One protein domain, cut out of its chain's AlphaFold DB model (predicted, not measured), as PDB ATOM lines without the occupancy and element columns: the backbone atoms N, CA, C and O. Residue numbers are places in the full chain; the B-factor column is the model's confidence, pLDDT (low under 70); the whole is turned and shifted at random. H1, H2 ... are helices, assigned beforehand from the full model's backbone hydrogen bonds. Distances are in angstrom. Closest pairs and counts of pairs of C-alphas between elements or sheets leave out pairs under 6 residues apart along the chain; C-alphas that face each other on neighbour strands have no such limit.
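What this domain is: This is residues 2 to 80 of the 267 residues of an uncharacterized protein of Hypocrea virens (strain Gv29-8 / FGSC 10586) (UniProt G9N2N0). Helices H1 and H2 make a hairpin, and H4 crosses it at the end where their link lies, with short H3 packed on H4. The 79 printed residues, with four named helices in the order H1 to H4 and no named strand, are all helix in class. The whole is compact, radius of gyration of the C-alphas 11.0 A, spanning 30 by 26 by 23 A.

How they stand to each other: H1, residues 2 to 16, touches H2, residues 25 to 33, with residues 10 to 14 alone, closest C-alphas Cys 10 and Phe 32 at 6.4 A; this hairpin has a shallow tilt of 22 degrees, opposite ways. H4, residues 60 to 74, touches H2 with residues 60 to 64 alone, about perpendicular at 77 degrees, closest C-alphas Ala 25 and Ala 64 at 5.7 A. H1 and H4 are close but not clearly touching, closest C-alphas Leu 14 and Gln 71 at 7.2 A. H3, residues 50 to 54, touches H4, closest C-alphas Cys 54 and Val 63 at 5.0 A, and is apart from H1. In H1, H2, H3 and H4 every O i to N i+4 pair is within hydrogen-bond range.

Where its parts are: H1 measures 20.9 A from C-alpha 2 at (89.887, -22.670, 24.750); H2 11.4 A; H3 6.0 A; H4 20.8 A, to C-alpha 74 at (73.528, -12.076, 8.476).

The domain as a whole: The printed part has no cut. The link from H2 to H3, residues 34 to 49, is long. Mean pLDDT of the printed part is 74.1; residues 2 to 6, 35 to 41, 44 to 49 and 75 to 80 are under 70.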
ATOM      1  N   ALA A   2      91.117 -23.315  24.247       55.88
ATOM      2  CA  ALA A   2      89.887 -22.670  24.750       55.88
ATOM      3  C   ALA A   2      89.250 -21.612  23.809       55.88
ATOM      4  O   ALA A   2      88.046 -21.660  23.576       55.88
ATOM      5  N   ALA A   3      90.043 -20.708  23.215       55.50
ATOM      6  CA  ALA A   3      89.525 -19.614  22.378       55.50
ATOM      7  C   ALA A   3      88.780 -20.079  21.104       55.50
ATOM      8  O   ALA A   3      87.712 -19.559  20.794       55.50
ATOM      9  N   GLN A   4      89.281 -21.105  20.401       55.06
ATOM     10  CA  GLN A   4      88.575 -21.685  19.244       55.06
ATOM     11  C   GLN A   4      87.237 -22.315  19.645       55.06
ATOM     12  O   GLN A   4      86.251 -22.180  18.919       55.06
ATOM     13  N   ASN A   5      87.195 -22.970  20.810       65.62
ATOM     14  CA  ASN A   5      85.964 -23.557  21.329       65.62
ATOM     15  C   ASN A   5      84.933 -22.453  21.610       65.62
ATOM     16  O   ASN A   5      83.804 -22.532  21.136       65.62
ATOM     17  N   LYS A   6      85.359 -21.363  22.268       68.44
ATOM     18  CA  LYS A   6      84.507 -20.207  22.566       68.44
ATOM     19  C   LYS A   6      83.935 -19.550  21.304       68.44
ATOM     20  O   LYS A   6      82.719 -19.415  21.207       68.44
ATOM     21  N   PHE A   7      84.765 -19.219  20.309       70.44
ATOM     22  CA  PHE A   7      84.288 -18.633  19.045       70.44
ATOM     23  C   PHE A   7      83.271 -19.540  18.328       70.44
ATOM     24  O   PHE A   7      82.247 -19.067  17.824       70.44
ATOM     25  N   THR A   8      83.508 -20.856  18.340       73.00
ATOM     26  CA  THR A   8      82.601 -21.852  17.750       73.00
ATOM     27  C   THR A   8      81.268 -21.912  18.502       73.00
ATOM     28  O   THR A   8      80.215 -21.848  17.868       73.00
ATOM     29  N   THR A   9      81.283 -21.947  19.839       72.62
ATOM     30  CA  THR A   9      80.074 -21.898  20.682       72.62
ATOM     31  C   THR A   9      79.292 -20.599  20.481       72.62
ATOM     32  O   THR A   9      78.082 -20.638  20.286       72.62
ATOM     33  N   CYS A  10      79.963 -19.449  20.450       76.62
ATOM     34  CA  CYS A  10      79.324 -18.152  20.231       76.62
ATOM     35  C   CYS A  10      78.690 -18.040  18.836       76.62
ATOM     36  O   CYS A  10      77.559 -17.570  18.704       76.62
ATOM     37  N   THR A  11      79.366 -18.555  17.803       77.62
ATOM     38  CA  THR A  11      78.807 -18.678  16.448       77.62
ATOM     39  C   THR A  11      77.617 -19.642  16.415       77.62
ATOM     40  O   THR A  11      76.639 -19.384  15.716       77.62
ATOM     41  N   PHE A  12      77.661 -20.741  17.174       78.00
ATOM     42  CA  PHE A  12      76.547 -21.682  17.295       78.00
ATOM     43  C   PHE A  12      75.325 -21.033  17.957       78.00
ATOM     44  O   PHE A  12      74.228 -21.144  17.415       78.00
ATOM     45  N   VAL A  13      75.507 -20.291  19.057       79.56
ATOM     46  CA  VAL A  13      74.426 -19.518  19.694       79.56
ATOM     47  C   VAL A  13      73.854 -18.504  18.699       79.56
ATOM     48  O   VAL A  13      72.656 -18.535  18.443       79.56
ATOM     49  N   LEU A  14      74.686 -17.701  18.026       78.06
ATOM     50  CA  LEU A  14      74.232 -16.796  16.957       78.06
ATOM     51  C   LEU A  14      73.447 -17.501  15.842       78.06
ATOM     52  O   LEU A  14      72.519 -16.914  15.295       78.06
ATOM     53  N   LYS A  15      73.789 -18.747  15.499       75.50
ATOM     54  CA  LYS A  15      73.131 -19.517  14.432       75.50
ATOM     55  C   LYS A  15      71.906 -20.320  14.869       75.50
ATOM     56  O   LYS A  15      71.179 -20.775  13.991       75.50
ATOM     57  N   LYS A  16      71.678 -20.531  16.168       74.50
ATOM     58  CA  LYS A  16      70.608 -21.415  16.673       74.50
ATOM     59  C   LYS A  16      69.672 -20.794  17.701       74.50
ATOM     60  O   LYS A  16      68.578 -21.318  17.876       74.50
ATOM     61  N   CYS A  17      70.061 -19.706  18.351       80.88
ATOM     62  CA  CYS A  17      69.158 -18.991  19.239       80.88
ATOM     63  C   CYS A  17      68.172 -18.124  18.457       80.88
ATOM     64  O   CYS A  17      68.524 -17.529  17.439       80.88
ATOM     65  N   ASP A  18      66.952 -18.027  18.971       78.81
ATOM     66  CA  ASP A  18      65.941 -17.092  18.502       78.81
ATOM     67  C   ASP A  18      65.923 -15.882  19.442       78.81
ATOM     68  O   ASP A  18      65.438 -15.963  20.572       78.81
ATOM     69  N   PHE A  19      66.496 -14.767  18.985       82.38
ATOM     70  CA  PHE A  19      66.476 -13.501  19.721       82.38
ATOM     71  C   PHE A  19      65.220 -12.663  19.418       82.38
ATOM     72  O   PHE A  19      65.024 -11.632  20.055       82.38
ATOM     73  N   SER A  20      64.366 -13.091  18.481       76.06
ATOM     74  CA  SER A  20      63.099 -12.414  18.151       76.06
ATOM     75  C   SER A  20      61.949 -12.902  19.038       76.06
ATOM     76  O   SER A  20      61.020 -12.154  19.329       76.06
ATOM     77  N   ASN A  21      62.004 -14.159  19.486       74.19
ATOM     78  CA  ASN A  21      61.002 -14.755  20.363       74.19
ATOM     79  C   ASN A  21      61.162 -14.262  21.817       74.19
ATOM     80  O   ASN A  21      62.165 -14.595  22.450       74.19
ATOM     81  N   PRO A  22      60.175 -13.559  22.407       70.12
ATOM     82  CA  PRO A  22      60.305 -12.951  23.736       70.12
ATOM     83  C   PRO A  22      60.468 -13.960  24.887       70.12
ATOM     84  O   PRO A  22      60.946 -13.586  25.956       70.12
ATOM     85  N   SER A  23      60.112 -15.233  24.684       70.62
ATOM     86  CA  SER A  23      60.276 -16.304  25.680       70.62
ATOM     87  C   SER A  23      61.664 -16.951  25.638       70.62
ATOM     88  O   SER A  23      62.150 -17.433  26.660       70.62
ATOM     89  N   LEU A  24      62.315 -16.972  24.468       75.25
ATOM     90  CA  LEU A  24      63.648 -17.566  24.272       75.25
ATOM     91  C   LEU A  24      64.764 -16.519  24.315       75.25
ATOM     92  O   LEU A  24      65.856 -16.799  24.812       75.25
ATOM     93  N   ALA A  25      64.465 -15.299  23.871       81.25
ATOM     94  CA  ALA A  25      65.369 -14.165  23.847       81.25
ATOM     95  C   ALA A  25      66.097 -13.918  25.182       81.25
ATOM     96  O   ALA A  25      67.312 -13.747  25.126       81.25
ATOM     97  N   PRO A  26      65.469 -13.977  26.378       82.44
ATOM     98  CA  PRO A  26      66.191 -13.784  27.636       82.44
ATOM     99  C   PRO A  26      67.298 -14.818  27.851       82.44
ATOM    100  O   PRO A  26      68.421 -14.461  28.206       82.44
ATOM    101  N   THR A  27      67.012 -16.088  27.564       83.81
ATOM    102  CA  THR A  27      67.980 -17.191  27.638       83.81
ATOM    103  C   THR A  27      69.069 -17.039  26.577       83.81
ATOM    104  O   THR A  27      70.246 -17.227  26.864       83.81
ATOM    105  N   CYS A  28      68.705 -16.639  25.359       84.06
ATOM    106  CA  CYS A  28      69.641 -16.432  24.257       84.06
ATOM    107  C   CYS A  28      70.590 -15.247  24.486       84.06
ATOM    108  O   CYS A  28      71.801 -15.374  24.283       84.06
ATOM    109  N   VAL A  29      70.067 -14.131  24.997       86.81
ATOM    110  CA  VAL A  29      70.841 -12.977  25.469       86.81
ATOM    111  C   VAL A  29      71.760 -13.384  26.615       86.81
ATOM    112  O   VAL A  29      72.938 -13.039  26.582       86.81
ATOM    113  N   LYS A  30      71.281 -14.168  27.591       83.25
ATOM    114  CA  LYS A  30      72.124 -14.665  28.689       83.25
ATOM    115  C   LYS A  30      73.272 -15.536  28.166       83.25
ATOM    116  O   LYS A  30      74.435 -15.273  28.464       83.25
ATOM    117  N   ASN A  31      72.964 -16.512  27.316       82.31
ATOM    118  CA  ASN A  31      73.954 -17.445  26.787       82.31
ATOM    119  C   ASN A  31      75.006 -16.745  25.914       82.31
ATOM    120  O   ASN A  31      76.189 -17.066  26.001       82.31
ATOM    121  N   PHE A  32      74.608 -15.752  25.111       84.62
ATOM    122  CA  PHE A  32      75.538 -15.005  24.262       84.62
ATOM    123  C   PHE A  32      76.298 -13.909  25.029       84.62
ATOM    124  O   PHE A  32      77.529 -13.877  25.027       84.62
ATOM    125  N   CYS A  33      75.596 -13.019  25.729       83.75
ATOM    126  CA  CYS A  33      76.201 -11.853  26.376       83.75
ATOM    127  C   CYS A  33      76.828 -12.146  27.745       83.75
ATOM    128  O   CYS A  33      77.632 -11.342  28.204       83.75
ATOM    129  N   GLN A  34      76.517 -13.274  28.394       77.94
ATOM    130  CA  GLN A  34      77.136 -13.682  29.669       77.94
ATOM    131  C   GLN A  34      77.982 -14.962  29.532       77.94
ATOM    132  O   GLN A  34      78.845 -15.215  30.370       77.94
ATOM    133  N   GLY A  35      77.805 -15.736  28.454       69.88
ATOM    134  CA  GLY A  35      78.571 -16.966  28.204       69.88
ATOM    135  C   GLY A  35      78.090 -18.183  28.998       69.88
ATOM    136  O   GLY A  35      78.827 -19.162  29.130       69.88
ATOM    137  N   GLU A  36      76.882 -18.134  29.562       65.75
ATOM    138  CA  GLU A  36      76.265 -19.281  30.234       65.75
ATOM    139  C   GLU A  36      75.708 -20.321  29.235       65.75
ATOM    140  O   GLU A  36      75.458 -20.002  28.073       65.75
ATOM    141  N   PRO A  37      75.537 -21.590  29.655       59.50
ATOM    142  CA  PRO A  37      76.080 -22.206  30.875       59.50
ATOM    143  C   PRO A  37      77.592 -22.497  30.778       59.50
ATOM    144  O   PRO A  37      78.170 -23.098  31.677       59.50
ATOM    145  N   TYR A  38      78.235 -22.118  29.671       60.88
ATOM    146  CA  TYR A  38      79.550 -22.619  29.273       60.88
ATOM    147  C   TYR A  38      80.737 -22.041  30.067       60.88
ATOM    148  O   TYR A  38      81.815 -22.627  30.051       60.88
ATOM    149  N   GLY A  39      80.563 -20.922  30.776       60.12
ATOM    150  CA  GLY A  39      81.544 -20.413  31.747       60.12
ATOM    151  C   GLY A  39      82.794 -19.759  31.142       60.12
ATOM    152  O   GLY A  39      83.742 -19.464  31.866       60.12
ATOM    153  N   PHE A  40      82.813 -19.497  29.831       62.69
ATOM    154  CA  PHE A  40      83.959 -18.899  29.122       62.69
ATOM    155  C   PHE A  40      83.933 -17.353  29.072       62.69
ATOM    156  O   PHE A  40      84.731 -16.739  28.355       62.69
ATOM    157  N   GLY A  41      83.001 -16.720  29.792       62.72
ATOM    158  CA  GLY A  41      82.692 -15.290  29.682       62.72
ATOM    159  C   GLY A  41      81.924 -14.933  28.403       62.72
ATOM    160  O   GLY A  41      81.686 -15.783  27.545       62.72
ATOM    161  N   SER A  42      81.539 -13.661  28.270       70.50
ATOM    162  CA  SER A  42      80.678 -13.171  27.185       70.50
ATOM    163  C   SER A  42      81.238 -13.449  25.786       70.50
ATOM    164  O   SER A  42      82.444 -13.367  25.557       70.50
ATOM    165  N   CYS A  43      80.363 -13.702  24.814       72.81
ATOM    166  CA  CYS A  43      80.732 -13.744  23.396       72.81
ATOM    167  C   CYS A  43      81.090 -12.357  22.836       72.81
ATOM    168  O   CYS A  43      81.799 -12.255  21.838       72.81
ATOM    169  N   ALA A  44      80.647 -11.290  23.508       66.38
ATOM    170  CA  ALA A  44      80.885  -9.900  23.126       66.38
ATOM    171  C   ALA A  44      82.372  -9.489  23.082       66.38
ATOM    172  O   ALA A  44      82.689  -8.502  22.434       66.38
ATOM    173  N   VAL A  45      83.288 -10.212  23.744       62.94
ATOM    174  CA  VAL A  45      84.733  -9.891  23.680       62.94
ATOM    175  C   VAL A  45      85.466 -10.539  22.500       62.94
ATOM    176  O   VAL A  45      86.561 -10.100  22.166       62.94
ATOM    177  N   ASP A  46      84.882 -11.560  21.863       64.38
ATOM    178  CA  ASP A  46      85.476 -12.261  20.708       64.38
ATOM    179  C   ASP A  46      84.849 -11.836  19.368       64.38
ATOM    180  O   ASP A  46      85.390 -12.136  18.304       64.38
ATOM    181  N   PHE A  47      83.714 -11.130  19.408       65.25
ATOM    182  CA  PHE A  47      83.063 -10.528  18.246       65.25
ATOM    183  C   PHE A  47      83.298  -9.019  18.252       65.25
ATOM    184  O   PHE A  47      82.884  -8.330  19.179       65.25
ATOM    185  N   THR A  48      83.916  -8.485  17.202       60.34
ATOM    186  CA  THR A  48      84.010  -7.036  16.993       60.34
ATOM    187  C   THR A  48      82.778  -6.513  16.243       60.34
ATOM    188  O   THR A  48      82.254  -7.172  15.344       60.34
ATOM    189  N   GLY A  49      82.307  -5.316  16.611       69.38
ATOM    190  CA  GLY A  49      81.141  -4.665  16.003       69.38
ATOM    191  C   GLY A  49      79.800  -5.049  16.641       69.38
ATOM    192  O   GLY A  49      79.718  -5.293  17.845       69.38
ATOM    193  N   VAL A  50      78.748  -5.094  15.816       71.88
ATOM    194  CA  VAL A  50      77.329  -5.105  16.233       71.88
ATOM    195  C   VAL A  50      76.985  -6.081  17.376       71.88
ATOM    196  O   VAL A  50      76.312  -5.645  18.306       71.88
ATOM    197  N   PRO A  51      77.441  -7.354  17.417       74.94
ATOM    198  CA  PRO A  51      77.074  -8.259  18.514       74.94
ATOM    199  C   PRO A  51      77.579  -7.809  19.894       74.94
ATOM    200  O   PRO A  51      76.926  -8.072  20.903       74.94
ATOM    201  N   ALA A  52      78.721  -7.116  19.952       77.12
ATOM    202  CA  ALA A  52      79.244  -6.549  21.193       77.12
ATOM    203  C   ALA A  52      78.469  -5.291  21.610       77.12
ATOM    204  O   ALA A  52      78.135  -5.134  22.785       77.12
ATOM    205  N   GLU A  53      78.117  -4.440  20.642       80.56
ATOM    206  CA  GLU A  53      77.274  -3.258  20.855       80.56
ATOM    207  C   GLU A  53      75.878  -3.655  21.354       80.56
ATOM    208  O   GLU A  53      75.389  -3.080  22.327       80.56
ATOM    209  N   CYS A  54      75.271  -4.702  20.782       84.44
ATOM    210  CA  CYS A  54      74.004  -5.248  21.263       84.44
ATOM    211  C   CYS A  54      74.088  -5.678  22.732       84.44
ATOM    212  O   CYS A  54      73.223  -5.303  23.515       84.44
ATOM    213  N   CYS A  55      75.143  -6.396  23.135       84.94
ATOM    214  CA  CYS A  55      75.338  -6.807  24.530       84.94
ATOM    215  C   CYS A  55      75.626  -5.651  25.510       84.94
ATOM    216  O   CYS A  55      75.630  -5.889  26.717       84.94
ATOM    217  N   SER A  56      75.866  -4.426  25.026       81.94
ATOM    218  CA  SER A  56      76.045  -3.233  25.871       81.94
ATOM    219  C   SER A  56      74.735  -2.504  26.214       81.94
ATOM    220  O   SER A  56      74.748  -1.560  27.005       81.94
ATOM    221  N   GLN A  57      73.603  -2.937  25.645       81.38
ATOM    222  CA  GLN A  57      72.295  -2.322  25.884       81.38
ATOM    223  C   GLN A  57      71.779  -2.559  27.312       81.38
ATOM    224  O   GLN A  57      72.088  -3.558  27.960       81.38
ATOM    225  N   SER A  58      70.963  -1.623  27.809       74.69
ATOM    226  CA  SER A  58      70.552  -1.583  29.223       74.69
ATOM    227  C   SER A  58      69.458  -2.583  29.611       74.69
ATOM    228  O   SER A  58      69.335  -2.902  30.793       74.69
ATOM    229  N   THR A  59      68.659  -3.084  28.661       85.38
ATOM    230  CA  THR A  59      67.617  -4.083  28.943       85.38
ATOM    231  C   THR A  59      67.751  -5.313  28.055       85.38
ATOM    232  O   THR A  59      68.170  -5.236  26.903       85.38
ATOM    233  N   VAL A  60      67.334  -6.469  28.580       81.38
ATOM    234  CA  VAL A  60      67.334  -7.744  27.842       81.38
ATOM    235  C   VAL A  60      66.502  -7.660  26.553       81.38
ATOM    236  O   VAL A  60      66.866  -8.294  25.568       81.38
ATOM    237  N   GLY A  61      65.430  -6.856  26.535       78.25
ATOM    238  CA  GLY A  61      64.610  -6.623  25.342       78.25
ATOM    239  C   GLY A  61      65.358  -5.858  24.248       78.25
ATOM    240  O   GLY A  61      65.315  -6.259  23.087       78.25
ATOM    241  N   ASP A  62      66.115  -4.821  24.614       83.38
ATOM    242  CA  ASP A  62      66.920  -4.046  23.659       83.38
ATOM    243  C   ASP A  62      68.076  -4.881  23.088       83.38
ATOM    244  O   ASP A  62      68.320  -4.869  21.879       83.38
ATOM    245  N   VAL A  63      68.754  -5.665  23.943       85.31
ATOM    246  CA  VAL A  63      69.792  -6.615  23.505       85.31
ATOM    247  C   VAL A  63      69.190  -7.636  22.534       85.31
ATOM    248  O   VAL A  63      69.767  -7.893  21.478       85.31
ATOM    249  N   ALA A  64      68.026  -8.201  22.867       84.06
ATOM    250  CA  ALA A  64      67.323  -9.174  22.037       84.06
ATOM    251  C   ALA A  64      66.948  -8.599  20.666       84.06
ATOM    252  O   ALA A  64      67.314  -9.180  19.647       84.06
ATOM    253  N   GLN A  65      66.319  -7.423  20.626       81.50
ATOM    254  CA  GLN A  65      65.937  -6.763  19.376       81.50
ATOM    255  C   GLN A  65      67.157  -6.421  18.507       81.50
ATOM    256  O   GLN A  65      67.128  -6.604  17.289       81.50
ATOM    257  N   CYS A  66      68.250  -5.961  19.123       85.62
ATOM    258  CA  CYS A  66      69.504  -5.681  18.427       85.62
ATOM    259  C   CYS A  66      70.120  -6.959  17.829       85.62
ATOM    260  O   CYS A  66      70.464  -6.994  16.645       85.62
ATOM    261  N   MET A  67      70.182  -8.041  18.614       84.06
ATOM    262  CA  MET A  67      70.679  -9.344  18.163       84.06
ATOM    263  C   MET A  67      69.789  -9.963  17.077       84.06
ATOM    264  O   MET A  67      70.314 -10.512  16.111       84.06
ATOM    265  N   ALA A  68      68.464  -9.826  17.177       80.94
ATOM    266  CA  ALA A  68      67.514 -10.255  16.153       80.94
ATOM    267  C   ALA A  68      67.743  -9.516  14.824       80.94
ATOM    268  O   ALA A  68      67.850 -10.153  13.778       80.94
ATOM    269  N   ASN A  69      67.909  -8.189  14.862       80.94
ATOM    270  CA  ASN A  69      68.234  -7.391  13.676       80.94
ATOM    271  C   ASN A  69      69.580  -7.811  13.052       80.94
ATOM    272  O   ASN A  69      69.683  -7.927  11.831       80.94
ATOM    273  N   PHE A  70      70.601  -8.093  13.871       81.94
ATOM    274  CA  PHE A  70      71.880  -8.624  13.391       81.94
ATOM    275  C   PHE A  70      71.718 -10.002  12.729       81.94
ATOM    276  O   PHE A  70      72.239 -10.229  11.638       81.94
ATOM    277  N   GLN A  71      70.952 -10.911  13.341       79.44
ATOM    278  CA  GLN A  71      70.663 -12.220  12.757       79.44
ATOM    279  C   GLN A  71      69.919 -12.113  11.417       79.44
ATOM    280  O   GLN A  71      70.254 -12.864  10.503       79.44
ATOM    281  N   GLN A  72      68.970 -11.177  11.270       72.81
ATOM    282  CA  GLN A  72      68.288 -10.917   9.992       72.81
ATOM    283  C   GLN A  72      69.280 -10.472   8.911       72.81
ATOM    284  O   GLN A  72      69.272 -11.018   7.811       72.81
ATOM    285  N   GLN A  73      70.172  -9.528   9.229       72.56
ATOM    286  CA  GLN A  73      71.170  -9.019   8.279       72.56
ATOM    287  C   GLN A  73      72.206 -10.072   7.854       72.56
ATOM    288  O   GLN A  73      72.731  -9.991   6.747       72.56
ATOM    289  N   GLN A  74      72.515 -11.040   8.723       70.44
ATOM    290  CA  GLN A  74      73.528 -12.076   8.476       70.44
ATOM    291  C   GLN A  74      72.946 -13.435   8.039       70.44
ATOM    292  O   GLN A  74      73.711 -14.368   7.789       70.44
ATOM    293  N   GLY A  75      71.617 -13.584   7.972       66.94
ATOM    294  CA  GLY A  75      70.963 -14.866   7.675       66.94
ATOM    295  C   GLY A  75      71.228 -15.945   8.736       66.94
ATOM    296  O   GLY A  75      71.445 -17.111   8.405       66.94
ATOM    297  N   TYR A  76      71.279 -15.561  10.015       69.75
ATOM    298  CA  TYR A  76      71.552 -16.458  11.146       69.75
ATOM    299  C   TYR A  76      70.310 -16.700  12.018       69.75
ATOM    300  O   TYR A  76      69.276 -16.053  11.869       69.75
ATOM    301  N   GLY A  77      70.403 -17.663  12.938       65.69
ATOM    302  CA  GLY A  77      69.292 -18.042  13.808       65.69
ATOM    303  C   GLY A  77      68.116 -18.575  12.998       65.69
ATOM    304  O   GLY A  77      68.291 -19.283  12.005       65.69
ATOM    305  N   ILE A  78      66.915 -18.159  13.385       58.66
ATOM    306  CA  ILE A  78      65.676 -18.463  12.664       58.66
ATOM    307  C   ILE A  78      65.632 -17.893  11.236       58.66
ATOM    308  O   ILE A  78      64.825 -18.356  10.443       58.66
ATOM    309  N   PHE A  79      66.503 -16.942  10.874       60.91
ATOM    310  CA  PHE A  79      66.594 -16.383   9.513       60.91
ATOM    311  C   PHE A  79      67.471 -17.214   8.575       60.91
ATOM    312  O   PHE A  79      67.351 -17.098   7.360       60.91
ATOM    313  N   GLY A  80      68.321 -18.079   9.136       62.53
ATOM    314  CA  GLY A  80      69.017 -19.129   8.388       62.53
ATOM    315  C   GLY A  80      68.232 -20.443   8.319       62.53
ATOM    316  O   GLY A  80      68.559 -21.311   7.513       62.53
TER     317      GLY A  80